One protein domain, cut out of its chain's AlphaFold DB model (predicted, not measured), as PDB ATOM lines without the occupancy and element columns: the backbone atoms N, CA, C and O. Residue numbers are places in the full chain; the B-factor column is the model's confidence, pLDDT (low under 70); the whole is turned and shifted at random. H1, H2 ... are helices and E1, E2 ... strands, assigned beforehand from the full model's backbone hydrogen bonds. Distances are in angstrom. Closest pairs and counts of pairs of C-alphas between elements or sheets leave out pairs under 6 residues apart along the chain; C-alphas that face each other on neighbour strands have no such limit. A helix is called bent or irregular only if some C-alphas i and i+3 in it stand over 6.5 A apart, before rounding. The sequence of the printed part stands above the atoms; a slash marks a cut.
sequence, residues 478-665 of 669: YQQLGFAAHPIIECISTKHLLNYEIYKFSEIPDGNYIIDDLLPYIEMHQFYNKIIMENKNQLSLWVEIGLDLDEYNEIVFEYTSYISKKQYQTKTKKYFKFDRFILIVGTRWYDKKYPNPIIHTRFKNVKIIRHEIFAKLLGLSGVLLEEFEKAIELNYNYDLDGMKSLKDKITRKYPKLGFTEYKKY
ATOM      1  N   TYR A 478      40.808 -28.516   8.354       71.56
ATOM      2  CA  TYR A 478      40.052 -28.415   9.606       71.56
ATOM      3  C   TYR A 478      40.279 -29.587  10.541       71.56
ATOM      4  O   TYR A 478      40.280 -29.402  11.759       71.56
ATOM      5  N   GLN A 479      40.452 -30.789   9.998       77.19
ATOM      6  CA  GLN A 479      40.783 -31.939  10.821       77.19
ATOM      7  C   GLN A 479      42.156 -31.727  11.462       77.19
ATOM      8  O   GLN A 479      42.309 -31.940  12.661       77.19
ATOM      9  N   GLN A 480      43.120 -31.212  10.696       83.50
ATOM     10  CA  GLN A 480      44.458 -30.887  11.199       83.50
ATOM     11  C   GLN A 480      44.436 -29.747  12.227       83.50
ATOM     12  O   GLN A 480      45.082 -29.851  13.268       83.50
ATOM     13  N   LEU A 481      43.648 -28.693  11.987       86.19
ATOM     14  CA  LEU A 481      43.412 -27.612  12.945       86.19
ATOM     15  C   LEU A 481      42.765 -28.148  14.221       86.19
ATOM     16  O   LEU A 481      43.194 -27.790  15.309       86.19
ATOM     17  N   GLY A 482      41.782 -29.047  14.111       86.06
ATOM     18  CA  GLY A 482      41.175 -29.729  15.254       86.06
ATOM     19  C   GLY A 482      42.180 -30.570  16.042       86.06
ATOM     20  O   GLY A 482      42.255 -30.441  17.261       86.06
ATOM     21  N   PHE A 483      43.008 -31.360  15.353       86.62
ATOM     22  CA  PHE A 483      44.086 -32.147  15.965       86.62
ATOM     23  C   PHE A 483      45.167 -31.292  16.633       86.62
ATOM     24  O   PHE A 483      45.852 -31.760  17.546       86.62
ATOM     25  N   ALA A 484      45.353 -30.054  16.178       90.19
ATOM     26  CA  ALA A 484      46.283 -29.121  16.791       90.19
ATOM     27  C   ALA A 484      45.643 -28.347  17.963       90.19
ATOM     28  O   ALA A 484      46.269 -28.212  19.012       90.19
ATOM     29  N   ALA A 485      44.384 -27.923  17.821       91.75
ATOM     30  CA  ALA A 485      43.640 -27.161  18.821       91.75
ATOM     31  C   ALA A 485      43.281 -27.984  20.065       91.75
ATOM     32  O   ALA A 485      43.361 -27.466  21.177       91.75
ATOM     33  N   HIS A 486      42.906 -29.258  19.900       90.75
ATOM     34  CA  HIS A 486      42.480 -30.110  21.018       90.75
ATOM     35  C   HIS A 486      43.573 -30.216  22.102       90.75
ATOM     36  O   HIS A 486      43.296 -29.791  23.224       90.75
ATOM     37  N   PRO A 487      44.830 -30.603  21.801       90.56
ATOM     38  CA  PRO A 487      45.915 -30.604  22.785       90.56
ATOM     39  C   PRO A 487      46.148 -29.269  23.502       90.56
ATOM     40  O   PRO A 487      46.517 -29.276  24.672       90.56
ATOM     41  N   ILE A 488      45.967 -28.137  22.812       94.06
ATOM     42  CA  ILE A 488      46.157 -26.803  23.400       94.06
ATOM     43  C   ILE A 488      45.096 -26.550  24.468       94.06
ATOM     44  O   ILE A 488      45.426 -26.231  25.611       94.06
ATOM     45  N   ILE A 489      43.824 -26.708  24.097       94.31
ATOM     46  CA  ILE A 489      42.690 -26.418  24.982       94.31
ATOM     47  C   ILE A 489      42.686 -27.374  26.174       94.31
ATOM     48  O   ILE A 489      42.445 -26.959  27.310       94.31
ATOM     49  N   GLU A 490      43.004 -28.640  25.926       92.19
ATOM     50  CA  GLU A 490      43.193 -29.650  26.955       92.19
ATOM     51  C   GLU A 490      44.265 -29.231  27.971       92.19
ATOM     52  O   GLU A 490      43.960 -29.167  29.159       92.19
ATOM     53  N   CYS A 491      45.482 -28.893  27.525       93.62
ATOM     54  CA  CYS A 491      46.577 -28.457  28.399       93.62
ATOM     55  C   CYS A 491      46.210 -27.216  29.222       93.62
ATOM     56  O   CYS A 491      46.489 -27.166  30.419       93.62
ATOM     57  N   ILE A 492      45.579 -26.220  28.592       95.12
ATOM     58  CA  ILE A 492      45.158 -24.980  29.259       95.12
ATOM     59  C   ILE A 492      44.140 -25.285  30.359       95.12
ATOM     60  O   ILE A 492      44.314 -24.854  31.499       95.12
ATOM     61  N   SER A 493      43.098 -26.053  30.037       93.19
ATOM     62  CA  SER A 493      42.061 -26.402  31.010       93.19
ATOM     63  C   SER A 493      42.600 -27.318  32.113       93.19
ATOM     64  O   SER A 493      42.306 -27.076  33.276       93.19
ATOM     65  N   THR A 494      43.466 -28.289  31.809       92.50
ATOM     66  CA  THR A 494      44.137 -29.120  32.828       92.50
ATOM     67  C   THR A 494      44.996 -28.273  33.760       92.50
ATOM     68  O   THR A 494      44.893 -28.407  34.977       92.50
ATOM     69  N   LYS A 495      45.809 -27.354  33.222       94.44
ATOM     70  CA  LYS A 495      46.619 -26.446  34.044       94.44
ATOM     71  C   LYS A 495      45.750 -25.565  34.938       94.44
ATOM     72  O   LYS A 495      46.112 -25.343  36.090       94.44
ATOM     73  N   HIS A 496      44.640 -25.056  34.408       93.12
ATOM     74  CA  HIS A 496      43.707 -24.250  35.179       93.12
ATOM     75  C   HIS A 496      43.118 -25.047  36.348       93.12
ATOM     76  O   HIS A 496      43.259 -24.628  37.491       93.12
ATOM     77  N   LEU A 497      42.544 -26.222  36.073       91.12
ATOM     78  CA  LEU A 497      41.932 -27.091  37.083       91.12
ATOM     79  C   LEU A 497      42.936 -27.535  38.156       91.12
ATOM     80  O   LEU A 497      42.626 -27.501  39.343       91.12
ATOM     81  N   LEU A 498      44.179 -27.830  37.766       90.56
ATOM     82  CA  LEU A 498      45.242 -28.180  38.708       90.56
ATOM     83  C   LEU A 498      45.595 -27.060  39.695       90.56
ATOM     84  O   LEU A 498      46.052 -27.361  40.793       90.56
ATOM     85  N   ASN A 499      45.383 -25.784  39.351       89.50
ATOM     86  CA  ASN A 499      45.578 -24.689  40.312       89.50
ATOM     87  C   ASN A 499      44.550 -24.731  41.457       89.50
ATOM     88  O   ASN A 499      44.785 -24.135  42.503       89.50
ATOM     89  N   TYR A 500      43.444 -25.450  41.260       87.00
ATOM     90  CA  TYR A 500      42.422 -25.737  42.262       87.00
ATOM     91  C   TYR A 500      42.546 -27.160  42.819       87.00
ATOM     92  O   TYR A 500      41.645 -27.614  43.519       87.00
ATOM     93  N   GLU A 501      43.647 -27.859  42.525       88.81
ATOM     94  CA  GLU A 501      43.881 -29.262  42.897       88.81
ATOM     95  C   GLU A 501      42.877 -30.243  42.271       88.81
ATOM     96  O   GLU A 501      42.706 -31.346  42.766       88.81
ATOM     97  N   ILE A 502      42.241 -29.851  41.163       88.81
ATOM     98  CA  ILE A 502      41.257 -30.666  40.450       88.81
ATOM     99  C   ILE A 502      41.951 -31.413  39.313       88.81
ATOM    100  O   ILE A 502      42.570 -30.806  38.429       88.81
ATOM    101  N   TYR A 503      41.823 -32.737  39.304       88.62
ATOM    102  CA  TYR A 503      42.495 -33.600  38.334       88.62
ATOM    103  C   TYR A 503      41.581 -33.955  37.154       88.62
ATOM    104  O   TYR A 503      40.588 -34.663  37.303       88.62
ATOM    105  N   LYS A 504      41.954 -33.495  35.955       89.44
ATOM    106  CA  LYS A 504      41.311 -33.851  34.680       89.44
ATOM    107  C   LYS A 504      42.285 -34.643  33.812       89.44
ATOM    108  O   LYS A 504      43.418 -34.201  33.609       89.44
ATOM    109  N   PHE A 505      41.837 -35.775  33.279       87.75
ATOM    110  CA  PHE A 505      42.692 -36.757  32.616       87.75
ATOM    111  C   PHE A 505      42.411 -36.873  31.119       87.75
ATOM    112  O   PHE A 505      41.260 -36.867  30.693       87.75
ATOM    113  N   SER A 506      43.473 -37.012  30.333       81.75
ATOM    114  CA  SER A 506      43.451 -36.960  28.871       81.75
ATOM    115  C   SER A 506      43.149 -38.284  28.185       81.75
ATOM    116  O   SER A 506      42.763 -38.278  27.030       81.75
ATOM    117  N   GLU A 507      43.401 -39.420  28.841       80.62
ATOM    118  CA  GLU A 507      43.352 -40.743  28.205       80.62
ATOM    119  C   GLU A 507      42.953 -41.801  29.237       80.62
ATOM    120  O   GLU A 507      43.802 -42.399  29.903       80.62
ATOM    121  N   ILE A 508      41.650 -42.028  29.406       80.06
ATOM    122  CA  ILE A 508      41.132 -43.036  30.337       80.06
ATOM    123  C   ILE A 508      40.459 -44.165  29.551       80.06
ATOM    124  O   ILE A 508      39.497 -43.911  28.824       80.06
ATOM    125  N   PRO A 509      40.920 -45.423  29.679       76.56
ATOM    126  CA  PRO A 509      40.223 -46.560  29.104       76.56
ATOM    127  C   PRO A 509      38.876 -46.765  29.801       76.56
ATOM    128  O   PRO A 509      38.809 -46.897  31.021       76.56
ATOM    129  N   ASP A 510      37.819 -46.856  29.004       76.56
ATOM    130  CA  ASP A 510      36.458 -47.164  29.426       76.56
ATOM    131  C   ASP A 510      35.882 -48.239  28.493       76.56
ATOM    132  O   ASP A 510      35.391 -47.970  27.390       76.56
ATOM    133  N   GLY A 511      36.030 -49.499  28.907       78.88
ATOM    134  CA  GLY A 511      35.732 -50.657  28.066       78.88
ATOM    135  C   GLY A 511      36.609 -50.688  26.809       78.88
ATOM    136  O   GLY A 511      37.831 -50.765  26.899       78.88
ATOM    137  N   ASN A 512      35.977 -50.628  25.632       74.62
ATOM    138  CA  ASN A 512      36.657 -50.644  24.327       74.62
ATOM    139  C   ASN A 512      37.028 -49.244  23.808       74.62
ATOM    140  O   ASN A 512      37.473 -49.115  22.666       74.62
ATOM    141  N   TYR A 513      36.796 -48.194  24.594       74.88
ATOM    142  CA  TYR A 513      37.042 -46.816  24.187       74.88
ATOM    143  C   TYR A 513      38.104 -46.171  25.069       74.88
ATOM    144  O   TYR A 513      38.244 -46.505  26.241       74.88
ATOM    145  N   ILE A 514      38.826 -45.216  24.493       77.12
ATOM    146  CA  ILE A 514      39.602 -44.239  25.251       77.12
ATOM    147  C   ILE A 514      38.734 -42.986  25.343       77.12
ATOM    148  O   ILE A 514      38.229 -42.490  24.322       77.12
ATOM    149  N   ILE A 515      38.488 -42.556  26.577       76.62
ATOM    150  CA  ILE A 515      37.860 -41.281  26.888       76.62
ATOM    151  C   ILE A 515      38.950 -40.242  26.990       76.62
ATOM    152  O   ILE A 515      39.882 -40.388  27.783       76.62
ATOM    153  N   ASP A 516      38.763 -39.196  26.201       75.75
ATOM    154  CA  ASP A 516      39.603 -38.022  26.221       75.75
ATOM    155  C   ASP A 516      38.971 -36.983  27.167       75.75
ATOM    156  O   ASP A 516      37.746 -36.842  27.197       75.75
ATOM    157  N   ASP A 517      39.792 -36.284  27.957       79.81
ATOM    158  CA  ASP A 517      39.379 -35.160  28.820       79.81
ATOM    159  C   ASP A 517      38.240 -35.463  29.832       79.81
ATOM    160  O   ASP A 517      37.206 -34.782  29.877       79.81
ATOM    161  N   LEU A 518      38.449 -36.466  30.689       81.94
ATOM    162  CA  LEU A 518      37.525 -36.878  31.752       81.94
ATOM    163  C   LEU A 518      37.840 -36.200  33.097       81.94
ATOM    164  O   LEU A 518      38.979 -36.217  33.569       81.94
ATOM    165  N   LEU A 519      36.797 -35.679  33.742       81.25
ATOM    166  CA  LEU A 519      36.778 -35.253  35.139       81.25
ATOM    167  C   LEU A 519      35.949 -36.263  35.967       81.25
ATOM    168  O   LEU A 519      34.739 -36.364  35.733       81.25
ATOM    169  N   PRO A 520      36.563 -37.018  36.899       76.00
ATOM    170  CA  PRO A 520      35.875 -38.045  37.685       76.00
ATOM    171  C   PRO A 520      35.040 -37.464  38.843       76.00
ATOM    172  O   PRO A 520      35.236 -36.323  39.258       76.00
ATOM    173  N   TYR A 521      34.143 -38.285  39.402       72.88
ATOM    174  CA  TYR A 521      33.142 -37.884  40.408       72.88
ATOM    175  C   TYR A 521      33.730 -37.233  41.653       72.88
ATOM    176  O   TYR A 521      33.244 -36.202  42.112       72.88
ATOM    177  N   ILE A 522      34.790 -37.831  42.194       62.94
ATOM    178  CA  ILE A 522      35.453 -37.351  43.412       62.94
ATOM    179  C   ILE A 522      35.883 -35.890  43.258       62.94
ATOM    180  O   ILE A 522      35.753 -35.084  44.182       62.94
ATOM    181  N   GLU A 523      36.320 -35.529  42.056       71.94
ATOM    182  CA  GLU A 523      36.763 -34.184  41.725       71.94
ATOM    183  C   GLU A 523      35.604 -33.248  41.369       71.94
ATOM    184  O   GLU A 523      35.780 -32.035  41.416       71.94
ATOM    185  N   MET A 524      34.403 -33.756  41.063       73.69
ATOM    186  CA  MET A 524      33.246 -32.907  40.760       73.69
ATOM    187  C   MET A 524      32.787 -32.083  41.963       73.69
ATOM    188  O   MET A 524      32.445 -30.911  41.804       73.69
ATOM    189  N   HIS A 525      32.799 -32.660  43.167       73.88
ATOM    190  CA  HIS A 525      32.436 -31.931  44.389       73.88
ATOM    191  C   HIS A 525      33.444 -30.823  44.696       73.88
ATOM    192  O   HIS A 525      33.064 -29.700  45.036       73.88
ATOM    193  N   GLN A 526      34.737 -31.103  44.510       79.25
ATOM    194  CA  GLN A 526      35.786 -30.090  44.635       79.25
ATOM    195  C   GLN A 526      35.661 -29.019  43.550       79.25
ATOM    196  O   GLN A 526      35.741 -27.829  43.845       79.25
ATOM    197  N   PHE A 527      35.398 -29.431  42.313       79.69
ATOM    198  CA  PHE A 527      35.141 -28.556  41.176       79.69
ATOM    199  C   PHE A 527      33.973 -27.611  41.427       79.69
ATOM    200  O   PHE A 527      34.097 -26.406  41.204       79.69
ATOM    201  N   TYR A 528      32.872 -28.116  41.972       75.50
ATOM    202  CA  TYR A 528      31.742 -27.279  42.340       75.50
ATOM    203  C   TYR A 528      32.096 -26.273  43.436       75.50
ATOM    204  O   TYR A 528      31.866 -25.070  43.288       75.50
ATOM    205  N   ASN A 529      32.709 -26.744  44.520       75.12
ATOM    206  CA  ASN A 529      33.000 -25.900  45.673       75.12
ATOM    207  C   ASN A 529      34.088 -24.857  45.401       75.12
ATOM    208  O   ASN A 529      33.995 -23.745  45.911       75.12
ATOM    209  N   LYS A 530      35.108 -25.192  44.607       80.94
ATOM    210  CA  LYS A 530      36.220 -24.284  44.308       80.94
ATOM    211  C   LYS A 530      35.912 -23.414  43.094       80.94
ATOM    212  O   LYS A 530      35.943 -22.199  43.190       80.94
ATOM    213  N   ILE A 531      35.540 -23.994  41.954       75.94
ATOM    214  CA  ILE A 531      35.401 -23.216  40.712       75.94
ATOM    215  C   ILE A 531      34.021 -22.570  40.600       75.94
ATOM    216  O   ILE A 531      33.926 -21.374  40.316       75.94
ATOM    217  N   ILE A 532      32.947 -23.328  40.839       73.62
ATOM    218  CA  ILE A 532      31.576 -22.845  40.606       73.62
ATOM    219  C   ILE A 532      31.146 -21.842  41.689       73.62
ATOM    220  O   ILE A 532      30.554 -20.807  41.368       73.62
ATOM    221  N   MET A 533      31.470 -22.104  42.958       72.38
ATOM    222  CA  MET A 533      31.091 -21.222  44.068       72.38
ATOM    223  C   MET A 533      31.951 -19.959  44.183       72.38
ATOM    224  O   MET A 533      31.407 -18.901  44.509       72.38
ATOM    225  N   GLU A 534      33.257 -20.012  43.895       75.00
ATOM    226  CA  GLU A 534      34.095 -18.799  43.873       75.00
ATOM    227  C   GLU A 534      33.698 -17.878  42.715       75.00
ATOM    228  O   GLU A 534      33.683 -16.653  42.852       75.00
ATOM    229  N   ASN A 535      33.238 -18.458  41.604       73.69
ATOM    230  CA  ASN A 535      32.705 -17.721  40.470       73.69
ATOM    231  C   ASN A 535      31.172 -17.632  40.502       73.69
ATOM    232  O   ASN A 535      30.511 -17.985  39.529       73.69
ATOM    233  N   LYS A 536      30.579 -17.080  41.574       67.50
ATOM    234  CA  LYS A 536      29.106 -16.969  41.756       67.50
ATOM    235  C   LYS A 536      28.333 -16.451  40.534       67.50
ATOM    236  O   LYS A 536      27.180 -16.822  40.320       67.50
ATOM    237  N   ASN A 537      28.949 -15.605  39.708       68.88
ATOM    238  CA  ASN A 537      28.342 -15.101  38.471       68.88
ATOM    239  C   ASN A 537      28.113 -16.194  37.404       68.88
ATOM    240  O   ASN A 537      27.223 -16.047  36.566       68.88
ATOM    241  N   GLN A 538      28.879 -17.284  37.440       72.75
ATOM    242  CA  GLN A 538      28.823 -18.410  36.506       72.75
ATOM    243  C   GLN A 538      27.826 -19.493  36.924       72.75
ATOM    244  O   GLN A 538      27.443 -20.299  36.083       72.75
ATOM    245  N   LEU A 539      27.336 -19.483  38.170       72.25
ATOM    246  CA  LEU A 539      26.323 -20.436  38.648       72.25
ATOM    247  C   LEU A 539      25.085 -20.450  37.731       72.25
ATOM    248  O   LEU A 539      24.545 -21.502  37.406       72.25
ATOM    249  N   SER A 540      24.700 -19.271  37.231       79.38
ATOM    250  CA  SER A 540      23.611 -19.117  36.257       79.38
ATOM    251  C   SER A 540      23.865 -19.830  34.921       79.38
ATOM    252  O   SER A 540      22.926 -20.382  34.358       79.38
ATOM    253  N   LEU A 541      25.116 -19.883  34.447       84.62
ATOM    254  CA  LEU A 541      25.484 -20.577  33.206       84.62
ATOM    255  C   LEU A 541      25.435 -22.098  33.379       84.62
ATOM    256  O   LEU A 541      24.986 -22.801  32.479       84.62
ATOM    257  N   TRP A 542      25.854 -22.615  34.535       82.19
ATOM    258  CA  TRP A 542      25.756 -24.047  34.840       82.19
ATOM    259  C   TRP A 542      24.299 -24.519  34.925       82.19
ATOM    260  O   TRP A 542      23.956 -25.562  34.363       82.19
ATOM    261  N   VAL A 543      23.427 -23.703  35.528       81.50
ATOM    262  CA  VAL A 543      21.975 -23.938  35.550       81.50
ATOM    263  C   VAL A 543      21.377 -23.868  34.142       81.50
ATOM    264  O   VAL A 543      20.584 -24.732  33.779       81.50
ATOM    265  N   GLU A 544      21.778 -22.894  33.319       84.69
ATOM    266  CA  GLU A 544      21.329 -22.781  31.921       84.69
ATOM    267  C   GLU A 544      21.729 -24.011  31.090       84.69
ATOM    268  O   GLU A 544      20.956 -24.518  30.276       84.69
ATOM    269  N   ILE A 545      22.923 -24.545  31.339       86.25
ATOM    270  CA  ILE A 545      23.414 -25.786  30.730       86.25
ATOM    271  C   ILE A 545      22.653 -27.010  31.252       86.25
ATOM    272  O   ILE A 545      22.634 -28.041  30.577       86.25
ATOM    273  N   GLY A 546      21.958 -26.899  32.382       82.75
ATOM    274  CA  GLY A 546      21.172 -27.975  32.977       82.75
ATOM    275  C   GLY A 546      22.040 -29.077  33.576       82.75
ATOM    276  O   GLY A 546      21.653 -30.243  33.502       82.75
ATOM    277  N   LEU A 547      23.220 -28.719  34.096       80.94
ATOM    278  CA  LEU A 547      24.033 -29.626  34.897       80.94
ATOM    279  C   LEU A 547      23.463 -29.667  36.317       80.94
ATOM    280  O   LEU A 547      23.472 -28.655  37.016       80.94
ATOM    281  N   ASP A 548      22.989 -30.840  36.718       78.81
ATOM    282  CA  ASP A 548      22.644 -31.162  38.098       78.81
ATOM    283  C   ASP A 548      23.726 -32.098  38.638       78.81
ATOM    284  O   ASP A 548      23.869 -33.221  38.161       78.81
ATOM    285  N   LEU A 549      24.563 -31.607  39.546       68.75
ATOM    286  CA  LEU A 549      25.768 -32.323  39.975       68.75
ATOM    287  C   LEU A 549      25.462 -33.578  40.784       68.75
ATOM    288  O   LEU A 549      26.294 -34.478  40.810       68.75
ATOM    289  N   ASP A 550      24.271 -33.655  41.377       76.81
ATOM    290  CA  ASP A 550      23.824 -34.838  42.105       76.81
ATOM    291  C   ASP A 550      23.398 -35.970  41.147       76.81
ATOM    292  O   ASP A 550      23.308 -37.129  41.549       76.81
ATOM    293  N   GLU A 551      23.152 -35.663  39.863       82.56
ATOM    294  CA  GLU A 551      22.732 -36.644  38.850       82.56
ATOM    295  C   GLU A 551      23.901 -37.334  38.126       82.56
ATOM    296  O   GLU A 551      23.685 -38.358  37.469       82.56
ATOM    297  N   TYR A 552      25.117 -36.780  38.184       83.94
ATOM    298  CA  TYR A 552      26.234 -37.232  37.352       83.94
ATOM    299  C   TYR A 552      27.462 -37.604  38.185       83.94
ATOM    300  O   TYR A 552      27.818 -36.938  39.146       83.94
ATOM    301  N   ASN A 553      28.142 -38.664  37.762       84.12
ATOM    302  CA  ASN A 553      29.412 -39.122  38.306       84.12
ATOM    303  C   ASN A 553      30.607 -38.552  37.539       84.12
ATOM    304  O   ASN A 553      31.730 -38.593  38.008       84.12
ATOM    305  N   GLU A 554      30.425 -38.084  36.313       88.31
ATOM    306  CA  GLU A 554      31.558 -37.733  35.461       88.31
ATOM    307  C   GLU A 554      31.213 -36.566  34.546       88.31
ATOM    308  O   GLU A 554      30.101 -36.494  34.014       88.31
ATOM    309  N   ILE A 555      32.194 -35.698  34.286       90.00
ATOM    310  CA  ILE A 555      32.111 -34.678  33.236       90.00
ATOM    311  C   ILE A 555      33.157 -34.983  32.166       90.00
ATOM    312  O   ILE A 555      34.339 -35.128  32.465       90.00
ATOM    313  N   VAL A 556      32.729 -35.050  30.906       91.56
ATOM    314  CA  VAL A 556      33.623 -35.179  29.745       91.56
ATOM    315  C   VAL A 556      33.583 -33.904  28.919       91.56
ATOM    316  O   VAL A 556      32.506 -33.464  28.500       91.56
ATOM    317  N   PHE A 557      34.759 -33.339  28.648       92.00
ATOM    318  CA  PHE A 557      34.919 -32.189  27.765       92.00
ATOM    319  C   PHE A 557      35.410 -32.641  26.394       92.00
ATOM    320  O   PHE A 557      36.560 -33.006  26.222       92.00
ATOM    321  N   GLU A 558      34.552 -32.570  25.383       91.12
ATOM    322  CA  GLU A 558      34.889 -33.036  24.042       91.12
ATOM    323  C   GLU A 558      34.959 -31.859  23.065       91.12
ATOM    324  O   GLU A 558      33.948 -31.226  22.766       91.12
ATOM    325  N   TYR A 559      36.122 -31.587  22.479       90.06
ATOM    326  CA  TYR A 559      36.287 -30.436  21.585       90.06
ATOM    327  C   TYR A 559      35.985 -30.782  20.128       90.06
ATOM    328  O   TYR A 559      36.230 -31.890  19.646       90.06
ATOM    329  N   THR A 560      35.431 -29.832  19.377       87.69
ATOM    330  CA  THR A 560      35.214 -30.003  17.942       87.69
ATOM    331  C   THR A 560      35.301 -28.689  17.174       87.69
ATOM    332  O   THR A 560      34.613 -27.720  17.489       87.69
ATOM    333  N   SER A 561      36.118 -28.679  16.119       84.38
ATOM    334  CA  SER A 561      36.228 -27.545  15.187       84.38
ATOM    335  C   SER A 561      35.072 -27.467  14.194       84.38
ATOM    336  O   SER A 561      34.989 -26.514  13.424       84.38
ATOM    337  N   TYR A 562      34.179 -28.458  14.174       81.44
ATOM    338  CA  TYR A 562      33.036 -28.469  13.277       81.44
ATOM    339  C   TYR A 562      31.791 -28.949  14.018       81.44
ATOM    340  O   TYR A 562      31.763 -30.015  14.619       81.44
ATOM    341  N   ILE A 563      30.727 -28.149  14.003       83.94
ATOM    342  CA  ILE A 563      29.469 -28.527  14.650       83.94
ATOM    343  C   ILE A 563      28.494 -28.982  13.574       83.94
ATOM    344  O   ILE A 563      27.874 -28.179  12.870       83.94
ATOM    345  N   SER A 564      28.333 -30.298  13.463       80.12
ATOM    346  CA  SER A 564      27.318 -30.926  12.618       80.12
ATOM    347  C   SER A 564      26.540 -31.994  13.365       80.12
ATOM    348  O   SER A 564      27.042 -32.626  14.295       80.12
ATOM    349  N   LYS A 565      25.312 -32.239  12.895       79.25
ATOM    350  CA  LYS A 565      24.436 -33.291  13.418       79.25
ATOM    351  C   LYS A 565      25.099 -34.658  13.431       79.25
ATOM    352  O   LYS A 565      25.040 -35.342  14.444       79.25
ATOM    353  N   LYS A 566      25.773 -35.022  12.340       80.25
ATOM    354  CA  LYS A 566      26.507 -36.285  12.222       80.25
ATOM    355  C   LYS A 566      27.609 -36.381  13.284       80.25
ATOM    356  O   LYS A 566      27.658 -37.369  14.009       80.25
ATOM    357  N   GLN A 567      28.435 -35.344  13.439       79.75
ATOM    358  CA  GLN A 567      29.558 -35.379  14.379       79.75
ATOM    359  C   GLN A 567      29.132 -35.383  15.845       79.75
ATOM    360  O   GLN A 567      29.616 -36.233  16.594       79.75
ATOM    361  N   TYR A 568      28.213 -34.508  16.269       82.31
ATOM    362  CA  TYR A 568      27.789 -34.537  17.672       82.31
ATOM    363  C   TYR A 568      27.028 -35.826  17.998       82.31
ATOM    364  O   TYR A 568      27.142 -36.319  19.116       82.31
ATOM    365  N   GLN A 569      26.308 -36.431  17.043       83.94
ATOM    366  CA  GLN A 569      25.688 -37.746  17.238       83.94
ATOM    367  C   GLN A 569      26.728 -38.854  17.408       83.94
ATOM    368  O   GLN A 569      26.539 -39.719  18.260       83.94
ATOM    369  N   THR A 570      27.814 -38.839  16.631       83.69
ATOM    370  CA  THR A 570      28.923 -39.793  16.785       83.69
ATOM    371  C   THR A 570      29.611 -39.631  18.137       83.69
ATOM    372  O   THR A 570      29.767 -40.620  18.845       83.69
ATOM    373  N   LYS A 571      29.942 -38.396  18.539       84.50
ATOM    374  CA  LYS A 571      30.538 -38.100  19.856       84.50
ATOM    375  C   LYS A 571      29.609 -38.510  20.999       84.50
ATOM    376  O   LYS A 571      30.033 -39.192  21.920       84.50
ATOM    377  N   THR A 572      28.316 -38.200  20.879       85.50
ATOM    378  CA  THR A 572      27.306 -38.664  21.839       85.50
ATOM    379  C   THR A 572      27.327 -40.186  21.940       85.50
ATOM    380  O   THR A 572      27.464 -40.712  23.029       85.50
ATOM    381  N   LYS A 573      27.268 -40.920  20.822       85.00
ATOM    382  CA  LYS A 573      27.319 -42.392  20.847       85.00
ATOM    383  C   LYS A 573      28.608 -42.947  21.463       85.00
ATOM    384  O   LYS A 573      28.527 -43.981  22.111       85.00
ATOM    385  N   LYS A 574      29.758 -42.296  21.239       80.62
ATOM    386  CA  LYS A 574      31.063 -42.721  21.778       80.62
ATOM    387  C   LYS A 574      31.089 -42.626  23.306       80.62
ATOM    388  O   LYS A 574      31.546 -43.557  23.951       80.62
ATOM    389  N   TYR A 575      30.588 -41.525  23.870       80.06
ATOM    390  CA  TYR A 575      30.782 -41.224  25.293       80.06
ATOM    391  C   TYR A 575      29.544 -41.405  26.171       80.06
ATOM    392  O   TYR A 575      29.671 -41.313  27.390       80.06
ATOM    393  N   PHE A 576      28.356 -41.628  25.599       81.44
ATOM    394  CA  PHE A 576      27.099 -41.627  26.347       81.44
ATOM    395  C   PHE A 576      27.045 -42.715  27.425       81.44
ATOM    396  O   PHE A 576      27.031 -43.908  27.123       81.44
ATOM    397  N   LYS A 577      26.906 -42.261  28.672       83.69
ATOM    398  CA  LYS A 577      26.436 -43.018  29.836       83.69
ATOM    399  C   LYS A 577      25.409 -42.169  30.582       83.69
ATOM    400  O   LYS A 577      25.446 -40.947  30.469       83.69
ATOM    401  N   PHE A 578      24.473 -42.798  31.288       81.88
ATOM    402  CA  PHE A 578      23.386 -42.073  31.960       81.88
ATOM    403  C   PHE A 578      23.878 -41.188  33.109       81.88
ATOM    404  O   PHE A 578      23.315 -40.122  33.323       81.88
ATOM    405  N   ASP A 579      24.953 -41.597  33.772       85.25
ATOM    406  CA  ASP A 579      25.611 -40.917  34.886       85.25
ATOM    407  C   ASP A 579      26.777 -40.021  34.441       85.25
ATOM    408  O   ASP A 579      27.557 -39.556  35.262       85.25
ATOM    409  N   ARG A 580      26.917 -39.745  33.142       89.88
ATOM    410  CA  ARG A 580      27.986 -38.892  32.611       89.88
ATOM    411  C   ARG A 580      27.412 -37.675  31.921       89.88
ATOM    412  O   ARG A 580      26.605 -37.808  30.999       89.88
ATOM    413  N   PHE A 581      27.893 -36.499  32.296       91.62
ATOM    414  CA  PHE A 581      27.587 -35.257  31.613       91.62
ATOM    415  C   PHE A 581      28.629 -34.963  30.530       91.62
ATOM    416  O   PHE A 581      29.829 -34.927  30.787       91.62
ATOM    417  N   ILE A 582      28.181 -34.754  29.294       92.69
ATOM    418  CA  ILE A 582      29.059 -34.537  28.140       92.69
ATOM    419  C   ILE A 582      28.889 -33.104  27.643       92.69
ATOM    420  O   ILE A 582      27.815 -32.711  27.171       92.69
ATOM    421  N   LEU A 583      29.984 -32.351  27.684       94.06
ATOM    422  CA  LEU A 583      30.099 -31.011  27.125       94.06
ATOM    423  C   LEU A 583      30.878 -31.065  25.815       94.06
ATOM    424  O   LEU A 583      32.100 -31.174  25.802       94.06
ATOM    425  N   ILE A 584      30.165 -30.959  24.695       94.19
ATOM    426  CA  ILE A 584      30.784 -30.838  23.375       94.19
ATOM    427  C   ILE A 584      31.100 -29.362  23.118       94.19
ATOM    428  O   ILE A 584      30.199 -28.555  22.890       94.19
ATOM    429  N   VAL A 585      32.376 -28.998  23.131       94.31
ATOM    430  CA  VAL A 585      32.847 -27.621  22.971       94.31
ATOM    431  C   VAL A 585      33.132 -27.326  21.501       94.31
ATOM    432  O   VAL A 585      34.052 -27.877  20.894       94.31
ATOM    433  N   GLY A 586      32.348 -26.421  20.920       93.50
ATOM    434  CA  GLY A 586      32.564 -25.902  19.576       93.50
ATOM    435  C   GLY A 586      33.701 -24.889  19.539       93.50
ATOM    436  O   GLY A 586      33.482 -23.708  19.817       93.50
ATOM    437  N   THR A 587      34.892 -25.326  19.129       91.19
ATOM    438  CA  THR A 587      36.078 -24.461  18.966       91.19
ATOM    439  C   THR A 587      35.991 -23.576  17.724       91.19
ATOM    440  O   THR A 587      36.814 -22.685  17.532       91.19
ATOM    441  N   ARG A 588      34.967 -23.801  16.894       86.56
ATOM    442  CA  ARG A 588      34.534 -22.912  15.821       86.56
ATOM    443  C   ARG A 588      33.012 -22.910  15.751       86.56
ATOM    444  O   ARG A 588      32.379 -23.962  15.645       86.56
ATOM    445  N   TRP A 589      32.425 -21.725  15.804       85.38
ATOM    446  CA  TRP A 589      30.984 -21.512  15.853       85.38
ATOM    447  C   TRP A 589      30.508 -20.671  14.673       85.38
ATOM    448  O   TRP A 589      31.094 -19.638  14.357       85.38
ATOM    449  N   TYR A 590      29.432 -21.114  14.025       81.12
ATOM    450  CA  TYR A 590      28.842 -20.436  12.872       81.12
ATOM    451  C   TYR A 590      27.536 -19.762  13.294       81.12
ATOM    452  O   TYR A 590      26.482 -20.394  13.231       81.12
ATOM    453  N   ASP A 591      27.593 -18.489  13.698       73.62
ATOM    454  CA  ASP A 591      26.442 -17.739  14.239       73.62
ATOM    455  C   ASP A 591      25.201 -17.787  13.346       73.62
ATOM    456  O   ASP A 591      24.090 -17.985  13.828       73.62
ATOM    457  N   LYS A 592      25.389 -17.694  12.023       68.75
ATOM    458  CA  LYS A 592      24.283 -17.776  11.056       68.75
ATOM    459  C   LYS A 592      23.515 -19.099  11.134       68.75
ATOM    460  O   LYS A 592      22.323 -19.128  10.856       68.75
ATOM    461  N   LYS A 593      24.202 -20.194  11.471       71.19
ATOM    462  CA  LYS A 593      23.622 -21.542  11.558       71.19
ATOM    463  C   LYS A 593      23.162 -21.877  12.975       71.19
ATOM    464  O   LYS A 593      22.170 -22.576  13.148       71.19
ATOM    465  N   TYR A 594      23.890 -21.388  13.974       78.25
ATOM    466  CA  TYR A 594      23.658 -21.652  15.387       78.25
ATOM    467  C   TYR A 594      23.682 -20.318  16.150       78.25
ATOM    468  O   TYR A 594      24.711 -19.961  16.723       78.25
ATOM    469  N   PRO A 595      22.574 -19.557  16.153       78.38
ATOM    470  CA  PRO A 595      22.545 -18.231  16.775       78.38
ATOM    471  C   PRO A 595      22.701 -18.303  18.299       78.38
ATOM    472  O   PRO A 595      23.298 -17.420  18.907       78.38
ATOM    473  N   ASN A 596      22.224 -19.385  18.916       88.19
ATOM    474  CA  ASN A 596      22.374 -19.610  20.350       88.19
ATOM    475  C   ASN A 596      23.775 -20.158  20.659       88.19
ATOM    476  O   ASN A 596      24.267 -20.990  19.899       88.19
ATOM    477  N   PRO A 597      24.415 -19.751  21.768       90.88
ATOM    478  CA  PRO A 597      25.731 -20.252  22.167       90.88
ATOM    479  C   PRO A 597      25.671 -21.627  22.857       90.88
ATOM    480  O   PRO A 597      26.708 -22.252  23.075       90.88
ATOM    481  N   ILE A 598      24.469 -22.103  23.195       93.62
ATOM    482  CA  ILE A 598      24.204 -23.423  23.766       93.62
ATOM    483  C   ILE A 598      23.177 -24.128  22.875       93.62
ATOM    484  O   ILE A 598      22.156 -23.554  22.495       93.62
ATOM    485  N   ILE A 599      23.447 -25.388  22.537       91.00
ATOM    486  CA  ILE A 599      22.518 -26.268  21.829       91.00
ATOM    487  C   ILE A 599      22.173 -27.421  22.765       91.00
ATOM    488  O   ILE A 599      23.010 -28.273  23.084       91.00
ATOM    489  N   HIS A 600      20.907 -27.473  23.174       90.31
ATOM    490  CA  HIS A 600      20.375 -28.613  23.904       90.31
ATOM    491  C   HIS A 600      20.137 -29.768  22.934       90.31
ATOM    492  O   HIS A 600      19.422 -29.636  21.938       90.31
ATOM    493  N   THR A 601      20.754 -30.911  23.215       88.44
ATOM    494  CA  THR A 601      20.474 -32.130  22.460       88.44
ATOM    495  C   THR A 601      19.221 -32.815  23.012       88.44
ATOM    496  O   THR A 601      18.696 -32.444  24.061       88.44
ATOM    497  N   ARG A 602      18.753 -33.862  22.326       85.44
ATOM    498  CA  ARG A 602      17.673 -34.723  22.837       85.44
ATOM    499  C   ARG A 602      18.041 -35.475  24.125       85.44
ATOM    500  O   ARG A 602      17.165 -36.066  24.741       85.44
ATOM    501  N   PHE A 603      19.327 -35.526  24.473       86.44
ATOM    502  CA  PHE A 603      19.822 -36.172  25.680       86.44
ATOM    503  C   PHE A 603      20.066 -35.098  26.742       86.44
ATOM    504  O   PHE A 603      20.768 -34.116  26.486       86.44
ATOM    505  N   LYS A 604      19.467 -35.262  27.929       88.06
ATOM    506  CA  LYS A 604      19.538 -34.263  29.010       88.06
ATOM    507  C   LYS A 604      20.991 -33.980  29.407       88.06
ATOM    508  O   LYS A 604      21.366 -32.815  29.490       88.06
ATOM    509  N   ASN A 605      21.792 -35.034  29.500       89.88
ATOM    510  CA  ASN A 605      23.194 -35.051  29.902       89.88
ATOM    511  C   ASN A 605      24.197 -34.731  28.777       89.88
ATOM    512  O   ASN A 605      25.395 -34.903  28.966       89.88
ATOM    513  N   VAL A 606      23.743 -34.304  27.592       92.81
ATOM    514  CA  VAL A 606      24.641 -33.914  26.493       92.81
ATOM    515  C   VAL A 606      24.296 -32.520  26.006       92.81
ATOM    516  O   VAL A 606      23.194 -32.283  25.491       92.81
ATOM    517  N   LYS A 607      25.262 -31.607  26.112       94.69
ATOM    518  CA  LYS A 607      25.146 -30.223  25.643       94.69
ATOM    519  C   LYS A 607      26.269 -29.896  24.678       94.69
ATOM    520  O   LYS A 607      27.387 -30.378  24.818       94.69
ATOM    521  N   ILE A 608      25.955 -29.065  23.690       94.69
ATOM    522  CA  ILE A 608      26.956 -28.497  22.789       94.69
ATOM    523  C   ILE A 608      27.052 -27.018  23.126       94.69
ATOM    524  O   ILE A 608      26.034 -26.325  23.106       94.69
ATOM    525  N   ILE A 609      28.247 -26.543  23.446       94.88
ATOM    526  CA  ILE A 609      28.472 -25.178  23.920       94.88
ATOM    527  C   ILE A 609      29.536 -24.482  23.090       94.88
ATOM    528  O   ILE A 609      30.467 -25.108  22.578       94.88
ATOM    529  N   ARG A 610      29.398 -23.169  22.953       95.06
ATOM    530  CA  ARG A 610      30.400 -22.329  22.308       95.06
ATOM    531  C   ARG A 610      31.652 -22.217  23.178       95.06
ATOM    532  O   ARG A 610      31.573 -22.288  24.403       95.06
ATOM    533  N   HIS A 611      32.806 -22.040  22.548       94.81
ATOM    534  CA  HIS A 611      34.095 -21.938  23.229       94.81
ATOM    535  C   HIS A 611      34.158 -20.804  24.272       94.81
ATOM    536  O   HIS A 611      34.779 -20.998  25.311       94.81
ATOM    537  N   GLU A 612      33.475 -19.667  24.087       94.31
ATOM    538  CA  GLU A 612      33.430 -18.604  25.107       94.31
ATOM    539  C   GLU A 612      32.561 -19.002  26.304       94.31
ATOM    540  O   GLU A 612      32.840 -18.590  27.427       94.31
ATOM    541  N   ILE A 613      31.512 -19.812  26.094       94.06
ATOM    542  CA  ILE A 613      30.747 -20.395  27.205       94.06
ATOM    543  C   ILE A 613      31.646 -21.353  27.975       94.06
ATOM    544  O   ILE A 613      31.718 -21.245  29.188       94.06
ATOM    545  N   PHE A 614      32.402 -22.215  27.293       94.56
ATOM    546  CA  PHE A 614      33.366 -23.107  27.940       94.56
ATOM    547  C   PHE A 614      34.422 -22.350  28.763       94.56
ATOM    548  O   PHE A 614      34.610 -22.660  29.938       94.56
ATOM    549  N   ALA A 615      35.059 -21.321  28.192       94.00
ATOM    550  CA  ALA A 615      36.041 -20.507  28.910       94.00
ATOM    551  C   ALA A 615      35.437 -19.833  30.149       94.00
ATOM    552  O   ALA A 615      36.060 -19.812  31.211       94.00
ATOM    553  N   LYS A 616      34.197 -19.339  30.026       90.94
ATOM    554  CA  LYS A 616      33.445 -18.791  31.156       90.94
ATOM    555  C   LYS A 616      33.119 -19.853  32.188       90.94
ATOM    556  O   LYS A 616      33.312 -19.563  33.346       90.94
ATOM    557  N   LEU A 617      32.654 -21.040  31.813       88.44
ATOM    558  CA  LEU A 617      32.303 -22.102  32.764       88.44
ATOM    559  C   LEU A 617      33.486 -22.545  33.615       88.44
ATOM    560  O   LEU A 617      33.314 -22.834  34.793       88.44
ATOM    561  N   LEU A 618      34.668 -22.615  33.005       88.75
ATOM    562  CA  LEU A 618      35.887 -22.939  33.729       88.75
ATOM    563  C   LEU A 618      36.415 -21.761  34.549       88.75
ATOM    564  O   LEU A 618      37.219 -21.991  35.433       88.75
ATOM    565  N   GLY A 619      36.003 -20.521  34.271       89.62
ATOM    566  CA  GLY A 619      36.596 -19.341  34.898       89.62
ATOM    567  C   GLY A 619      38.020 -19.054  34.421       89.62
ATOM    568  O   GLY A 619      38.845 -18.573  35.195       89.62
ATOM    569  N   LEU A 620      38.319 -19.322  33.144       92.06
ATOM    570  CA  LEU A 620      39.623 -18.981  32.575       92.06
ATOM    571  C   LEU A 620      39.860 -17.464  32.645       92.06
ATOM    572  O   LEU A 620      39.011 -16.667  32.248       92.06
ATOM    573  N   SER A 621      41.045 -17.070  33.111       91.81
ATOM    574  CA  SER A 621      41.458 -15.669  33.231       91.81
ATOM    575  C   SER A 621      42.964 -15.492  33.004       91.81
ATOM    576  O   SER A 621      43.738 -16.449  33.103       91.81
ATOM    577  N   GLY A 622      43.388 -14.252  32.742       93.44
ATOM    578  CA  GLY A 622      44.796 -13.888  32.544       93.44
ATOM    579  C   GLY A 622      45.444 -14.643  31.380       93.44
ATOM    580  O   GLY A 622      44.793 -14.931  30.380       93.44
ATOM    581  N   VAL A 623      46.713 -15.029  31.549       94.25
ATOM    582  CA  VAL A 623      47.528 -15.683  30.506       94.25
ATOM    583  C   VAL A 623      46.872 -16.948  29.932       94.25
ATOM    584  O   VAL A 623      46.990 -17.211  28.741       94.25
ATOM    585  N   LEU A 624      46.160 -17.733  30.752       95.25
ATOM    586  CA  LEU A 624      45.482 -18.946  30.274       95.25
ATOM    587  C   LEU A 624      44.304 -18.622  29.347       95.25
ATOM    588  O   LEU A 624      44.078 -19.346  28.380       95.25
ATOM    589  N   LEU A 625      43.569 -17.540  29.631       95.88
ATOM    590  CA  LEU A 625      42.493 -17.071  28.760       95.88
ATOM    591  C   LEU A 625      43.061 -16.508  27.453       95.88
ATOM    592  O   LEU A 625      42.570 -16.867  26.392       95.88
ATOM    593  N   GLU A 626      44.124 -15.707  27.520       93.06
ATOM    594  CA  GLU A 626      44.790 -15.147  26.335       93.06
ATOM    595  C   GLU A 626      45.310 -16.250  25.397       93.06
ATOM    596  O   GLU A 626      45.106 -16.202  24.184       93.06
ATOM    597  N   GLU A 627      45.948 -17.289  25.946       96.12
ATOM    598  CA  GLU A 627      46.436 -18.427  25.158       96.12
ATOM    599  C   GLU A 627      45.282 -19.264  24.576       96.12
ATOM    600  O   GLU A 627      45.392 -19.757  23.448       96.12
ATOM    601  N   PHE A 628      44.157 -19.379  25.293       96.69
ATOM    602  CA  PHE A 628      42.942 -20.021  24.791       96.69
ATOM    603  C   PHE A 628      42.315 -19.220  23.644       96.69
ATOM    604  O   PHE A 628      42.045 -19.780  22.582       96.69
ATOM    605  N   GLU A 629      42.127 -17.911  23.819       95.06
ATOM    606  CA  GLU A 629      41.562 -17.013  22.806       95.06
ATOM    607  C   GLU A 629      42.433 -16.976  21.549       95.06
ATOM    608  O   GLU A 629      41.901 -17.072  20.443       95.06
ATOM    609  N   LYS A 630      43.763 -16.978  21.699       93.75
ATOM    610  CA  LYS A 630      44.696 -17.096  20.572       93.75
ATOM    611  C   LYS A 630      44.517 -18.410  19.807       93.75
ATOM    612  O   LYS A 630      44.532 -18.413  18.577       93.75
ATOM    613  N   ALA A 631      44.327 -19.533  20.502       95.00
ATOM    614  CA  ALA A 631      44.054 -20.814  19.847       95.00
ATOM    615  C   ALA A 631      42.717 -20.788  19.088       95.00
ATOM    616  O   ALA A 631      42.624 -21.284  17.969       95.00
ATOM    617  N   ILE A 632      41.680 -20.172  19.655       94.81
ATOM    618  CA  ILE A 632      40.406 -19.983  18.958       94.81
ATOM    619  C   ILE A 632      40.587 -19.093  17.720       94.81
ATOM    620  O   ILE A 632      40.142 -19.467  16.634       94.81
ATOM    621  N   GLU A 633      41.283 -17.963  17.840       91.19
ATOM    622  CA  GLU A 633      41.553 -17.033  16.740       91.19
ATOM    623  C   GLU A 633      42.266 -17.726  15.569       91.19
ATOM    624  O   GLU A 633      41.798 -17.660  14.429       91.19
ATOM    625  N   LEU A 634      43.349 -18.462  15.844       86.50
ATOM    626  CA  LEU A 634      44.085 -19.227  14.830       86.50
ATOM    627  C   LEU A 634      43.180 -20.253  14.128       86.50
ATOM    628  O   LEU A 634      43.254 -20.424  12.907       86.50
ATOM    629  N   ASN A 635      42.267 -20.891  14.871       88.69
ATOM    630  CA  ASN A 635      41.305 -21.850  14.324       88.69
ATOM    631  C   ASN A 635      40.298 -21.166  13.382       88.69
ATOM    632  O   ASN A 635      40.001 -21.684  12.303       88.69
ATOM    633  N   TYR A 636      39.796 -19.982  13.749       83.56
ATOM    634  CA  TYR A 636      38.910 -19.182  12.896       83.56
ATOM    635  C   TYR A 636      39.618 -18.664  11.639       83.56
ATOM    636  O   TYR A 636      39.024 -18.677  10.552       83.56
ATOM    637  N   ASN A 637      40.888 -18.274  11.777       80.19
ATOM    638  CA  ASN A 637      41.728 -17.728  10.710       80.19
ATOM    639  C   ASN A 637      42.326 -18.786   9.777       80.19
ATOM    640  O   ASN A 637      42.877 -18.421   8.733       80.19
ATOM    641  N   TYR A 638      42.123 -20.071  10.084       78.75
ATOM    642  CA  TYR A 638      42.668 -21.210   9.343       78.75
ATOM    643  C   TYR A 638      44.203 -21.247   9.333       78.75
ATOM    644  O   TYR A 638      44.810 -21.720   8.371       78.75
ATOM    645  N   ASP A 639      44.833 -20.732  10.386       76.88
ATOM    646  CA  ASP A 639      46.286 -20.653  10.499       76.88
ATOM    647  C   ASP A 639      46.840 -21.928  11.148       76.88
ATOM    648  O   ASP A 639      46.992 -22.030  12.368       76.88
ATOM    649  N   LEU A 640      47.086 -22.944  10.318       82.44
ATOM    650  CA  LEU A 640      47.565 -24.246  10.778       82.44
ATOM    651  C   LEU A 640      48.991 -24.185  11.336       82.44
ATOM    652  O   LEU A 640      49.282 -24.874  12.314       82.44
ATOM    653  N   ASP A 641      49.868 -23.383  10.741       79.19
ATOM    654  CA  ASP A 641      51.265 -23.297  11.169       79.19
ATOM    655  C   ASP A 641      51.375 -22.530  12.488       79.19
ATOM    656  O   ASP A 641      52.025 -23.003  13.425       79.19
ATOM    657  N   GLY A 642      50.632 -21.425  12.623       83.12
ATOM    658  CA  GLY A 642      50.460 -20.733  13.896       83.12
ATOM    659  C   GLY A 642      49.873 -21.653  14.969       83.12
ATOM    660  O   GLY A 642      50.355 -21.663  16.103       83.12
ATOM    661  N   MET A 643      48.894 -22.496  14.614       91.69
ATOM    662  CA  MET A 643      48.318 -23.479  15.538       91.69
ATOM    663  C   MET A 643      49.327 -24.545  15.975       91.69
ATOM    664  O   MET A 643      49.382 -24.882  17.156       91.69
ATOM    665  N   LYS A 644      50.139 -25.079  15.055       89.12
ATOM    666  CA  LYS A 644      51.196 -26.055  15.373       89.12
ATOM    667  C   LYS A 644      52.256 -25.445  16.290       89.12
ATOM    668  O   LYS A 644      52.591 -26.044  17.307       89.12
ATOM    669  N   SER A 645      52.706 -24.228  15.982       87.25
ATOM    670  CA  SER A 645      53.661 -23.490  16.815       87.25
ATOM    671  C   SER A 645      53.111 -23.241  18.225       87.25
ATOM    672  O   SER A 645      53.784 -23.506  19.226       87.25
ATOM    673  N   LEU A 646      51.847 -22.804  18.324       92.50
ATOM    674  CA  LEU A 646      51.187 -22.606  19.611       92.50
ATOM    675  C   LEU A 646      51.036 -23.925  20.375       92.50
ATOM    676  O   LEU A 646      51.306 -23.956  21.573       92.50
ATOM    677  N   LYS A 647      50.660 -25.014  19.695       95.44
ATOM    678  CA  LYS A 647      50.576 -26.353  20.288       95.44
ATOM    679  C   LYS A 647      51.893 -26.746  20.930       95.44
ATOM    680  O   LYS A 647      51.893 -27.029  22.123       95.44
ATOM    681  N   ASP A 648      52.993 -26.697  20.187       90.44
ATOM    682  CA  ASP A 648      54.302 -27.106  20.696       90.44
ATOM    683  C   ASP A 648      54.721 -26.276  21.914       90.44
ATOM    684  O   ASP A 648      55.192 -26.825  22.915       90.44
ATOM    685  N   LYS A 649      54.485 -24.956  21.871       94.38
ATOM    686  CA  LYS A 649      54.725 -24.053  23.003       94.38
ATOM    687  C   LYS A 649      53.903 -24.462  24.229       94.38
ATOM    688  O   LYS A 649      54.457 -24.607  25.318       94.38
ATOM    689  N   ILE A 650      52.595 -24.644  24.063       95.62
ATOM    690  CA  ILE A 650      51.659 -24.915  25.161       95.62
ATOM    691  C   ILE A 650      51.892 -26.299  25.766       95.62
ATOM    692  O   ILE A 650      51.971 -26.415  26.986       95.62
ATOM    693  N   THR A 651      52.083 -27.335  24.945       92.75
ATOM    694  CA  THR A 651      52.301 -28.706  25.434       92.75
ATOM    695  C   THR A 651      53.639 -28.883  26.150       92.75
ATOM    696  O   THR A 651      53.776 -29.795  26.957       92.75
ATOM    697  N   ARG A 652      54.634 -28.023  25.880       92.50
ATOM    698  CA  ARG A 652      55.883 -27.970  26.662       92.50
ATOM    699  C   ARG A 652      55.712 -27.206  27.973       92.50
ATOM    700  O   ARG A 652      56.346 -27.544  28.965       92.50
ATOM    701  N   LYS A 653      54.891 -26.153  27.961       94.12
ATOM    702  CA  LYS A 653      54.685 -25.247  29.097       94.12
ATOM    703  C   LYS A 653      53.774 -25.848  30.168       94.12
ATOM    704  O   LYS A 653      53.988 -25.598  31.353       94.12
ATOM    705  N   TYR A 654      52.754 -26.603  29.765       93.62
ATOM    706  CA  TYR A 654      51.712 -27.103  30.658       93.62
ATOM    707  C   TYR A 654      51.602 -28.626  30.632       93.62
ATOM    708  O   TYR A 654      51.673 -29.229  29.561       93.62
ATOM    709  N   PRO A 655      51.398 -29.255  31.802       83.44
ATOM    710  CA  PRO A 655      51.319 -30.701  31.893       83.44
ATOM    711  C   PRO A 655      50.040 -31.235  31.240       83.44
ATOM    712  O   PRO A 655      49.000 -30.573  31.218       83.44
ATOM    713  N   LYS A 656      50.117 -32.485  30.785       85.44
ATOM    714  CA  LYS A 656      48.957 -33.350  30.554       85.44
ATOM    715  C   LYS A 656      48.944 -34.441  31.617       85.44
ATOM    716  O   LYS A 656      50.009 -34.893  32.032       85.44
ATOM    717  N   LEU A 657      47.757 -34.849  32.046       83.44
ATOM    718  CA  LEU A 657      47.590 -35.969  32.967       83.44
ATOM    719  C   LEU A 657      47.027 -37.146  32.182       83.44
ATOM    720  O   LEU A 657      45.853 -37.137  31.828       83.44
ATOM    721  N   GLY A 658      47.867 -38.128  31.880       84.62
ATOM    722  CA  GLY A 658      47.472 -39.295  31.104       84.62
ATOM    723  C   GLY A 658      46.999 -40.450  31.977       84.62
ATOM    724  O   GLY A 658      46.743 -40.326  33.180       84.62
ATOM    725  N   PHE A 659      46.932 -41.628  31.362       80.62
ATOM    726  CA  PHE A 659      46.492 -42.847  32.037       80.62
ATOM    727  C   PHE A 659      47.384 -43.251  33.222       80.62
ATOM    728  O   PHE A 659      46.917 -43.839  34.199       80.62
ATOM    729  N   THR A 660      48.682 -42.952  33.154       83.00
ATOM    730  CA  THR A 660      49.629 -43.264  34.234       83.00
ATOM    731  C   THR A 660      49.317 -42.450  35.485       83.00
ATOM    732  O   THR A 660      49.311 -42.996  36.590       83.00
ATOM    733  N   GLU A 661      49.036 -41.160  35.321       85.94
ATOM    734  CA  GLU A 661      48.617 -40.260  36.392       85.94
ATOM    735  C   GLU A 661      47.272 -40.706  36.962       85.94
ATOM    736  O   GLU A 661      47.139 -40.795  38.181       85.94
ATOM    737  N   TYR A 662      46.331 -41.100  36.100       82.31
ATOM    738  CA  TYR A 662      45.040 -41.641  36.522       82.31
ATOM    739  C   TYR A 662      45.185 -42.911  37.376       82.31
ATOM    740  O   TYR A 662      44.631 -43.002  38.466       82.31
ATOM    741  N   LYS A 663      46.021 -43.873  36.963       82.81
ATOM    742  CA  LYS A 663      46.296 -45.076  37.774       82.81
ATOM    743  C   LYS A 663      46.904 -44.758  39.135       82.81
ATOM    744  O   LYS A 663      46.648 -45.480  40.092       82.81
ATOM    745  N   LYS A 664      47.784 -43.754  39.211       85.38
ATOM    746  CA  LYS A 664      48.376 -43.318  40.485       85.38
ATOM    747  C   LYS A 664      47.324 -42.661  41.369       85.38
ATOM    748  O   LYS A 664      47.352 -42.883  42.573       85.38
ATOM    749  N   TYR A 665      46.426 -41.889  40.766       81.12
ATOM    750  CA  TYR A 665      45.302 -41.251  41.434       81.12
ATOM    751  C   TYR A 665      44.366 -42.299  42.059       81.12
ATOM    752  O   TYR A 665      44.259 -42.340  43.277       81.12
TER     753      TYR A 665
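Overview. This is residues 478 to 665 of the 669 residues of an uncharacterized protein of marine sediment metagenome (UniProt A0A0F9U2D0). A twisted sheet, E3, E4, E6, E5 in order, makes the core, with H4 over one face and H5 over the other; the three-helix bundle H1, H6, H7 packs on its E3 edge through H1. H2 and H3 make a corner near H5, and the small hairpin E1 and E2 has H8 beside E1. The printed part has 188 residues, with the named elements in the order H1 E1 E2 H2 H3 E3 H4 E4 E5 E6 H5 H6 H7 H8; the larger sheet and the class are mixed. It is compact, with a radius of gyration of the C-alphas of 15.5 A and spans of 42 by 39 by 38 A.

Along the chain. Find C-alpha 478 at (40.052, -28.415, 9.606); from there H1 runs 29.6 A to residue 498. Next come E1, 508 to 510, and E2, 513 to 515, then H2, 521 to 534, 19.4 A, and H3, 536 to 545, only just irregular, with C-alphas 537 and 540 6.6 A apart. E3, 554 to 560, begins at C-alpha (31.558, -37.733, 35.461) and runs 19.5 A; H4, 565 to 575, and E4, 580 to 586, 19.0 A, follow. Read on to E5, 598 to 600, E6, 606 to 610, H5, 611 to 618, H6, 623 to 637, 20.7 A, H7, 640 to 653, 19.7 A, and H8, 659 to 665, ending at C-alpha (45.302, -41.251, 41.434).

Arrangement. Look first at E3 and E4, parallel, with N 558 and O 583 2.9 A apart. E4 and E6 are parallel, with N 584 and O 607 at 2.8 A; the hairpin E5 and E6 has N 599 and O 608 at 2.8 A. E3, H4, E4 form a strand-helix-strand unit, two parallel neighbour strands with a helix between, its crossover right-handed. H4, at a height of 9.2 A over the sheet, and H5, at 9.5 A, lie on opposite faces. H1 only grazes the sheet, its His 486 C-alpha 6.2 A from that of Tyr 559. In the up and down bundle, each helix running against the one before, H1 touches H7, closest C-alphas Ile 488 and Lys 647, 5.4 A, at a shallow tilt of 25 degrees. H3 touches H5, closest C-alphas Gln 538 and Leu 617, 6.3 A. In hairpin E1 and E2, N 510 and O 513 are 2.8 A apart; the closest C-alphas of E1 and H8 are Ile 508 and Phe 659, 5.6 A. H4 to H8 have every O i to N i+4 pair within hydrogen-bond range; H1 has 15 of 17, H2 6 of 10, H3 4 of 6.

Size, cuts and confidence. The C-alphas farthest apart, Lys 592 and Lys 664, are 45.8 A apart. The printed part has no cut; E4 to E5 is the one long link. Mean pLDDT of the printed part is 85.4; residues 522, 536 to 537, 549 and 592 are under 70.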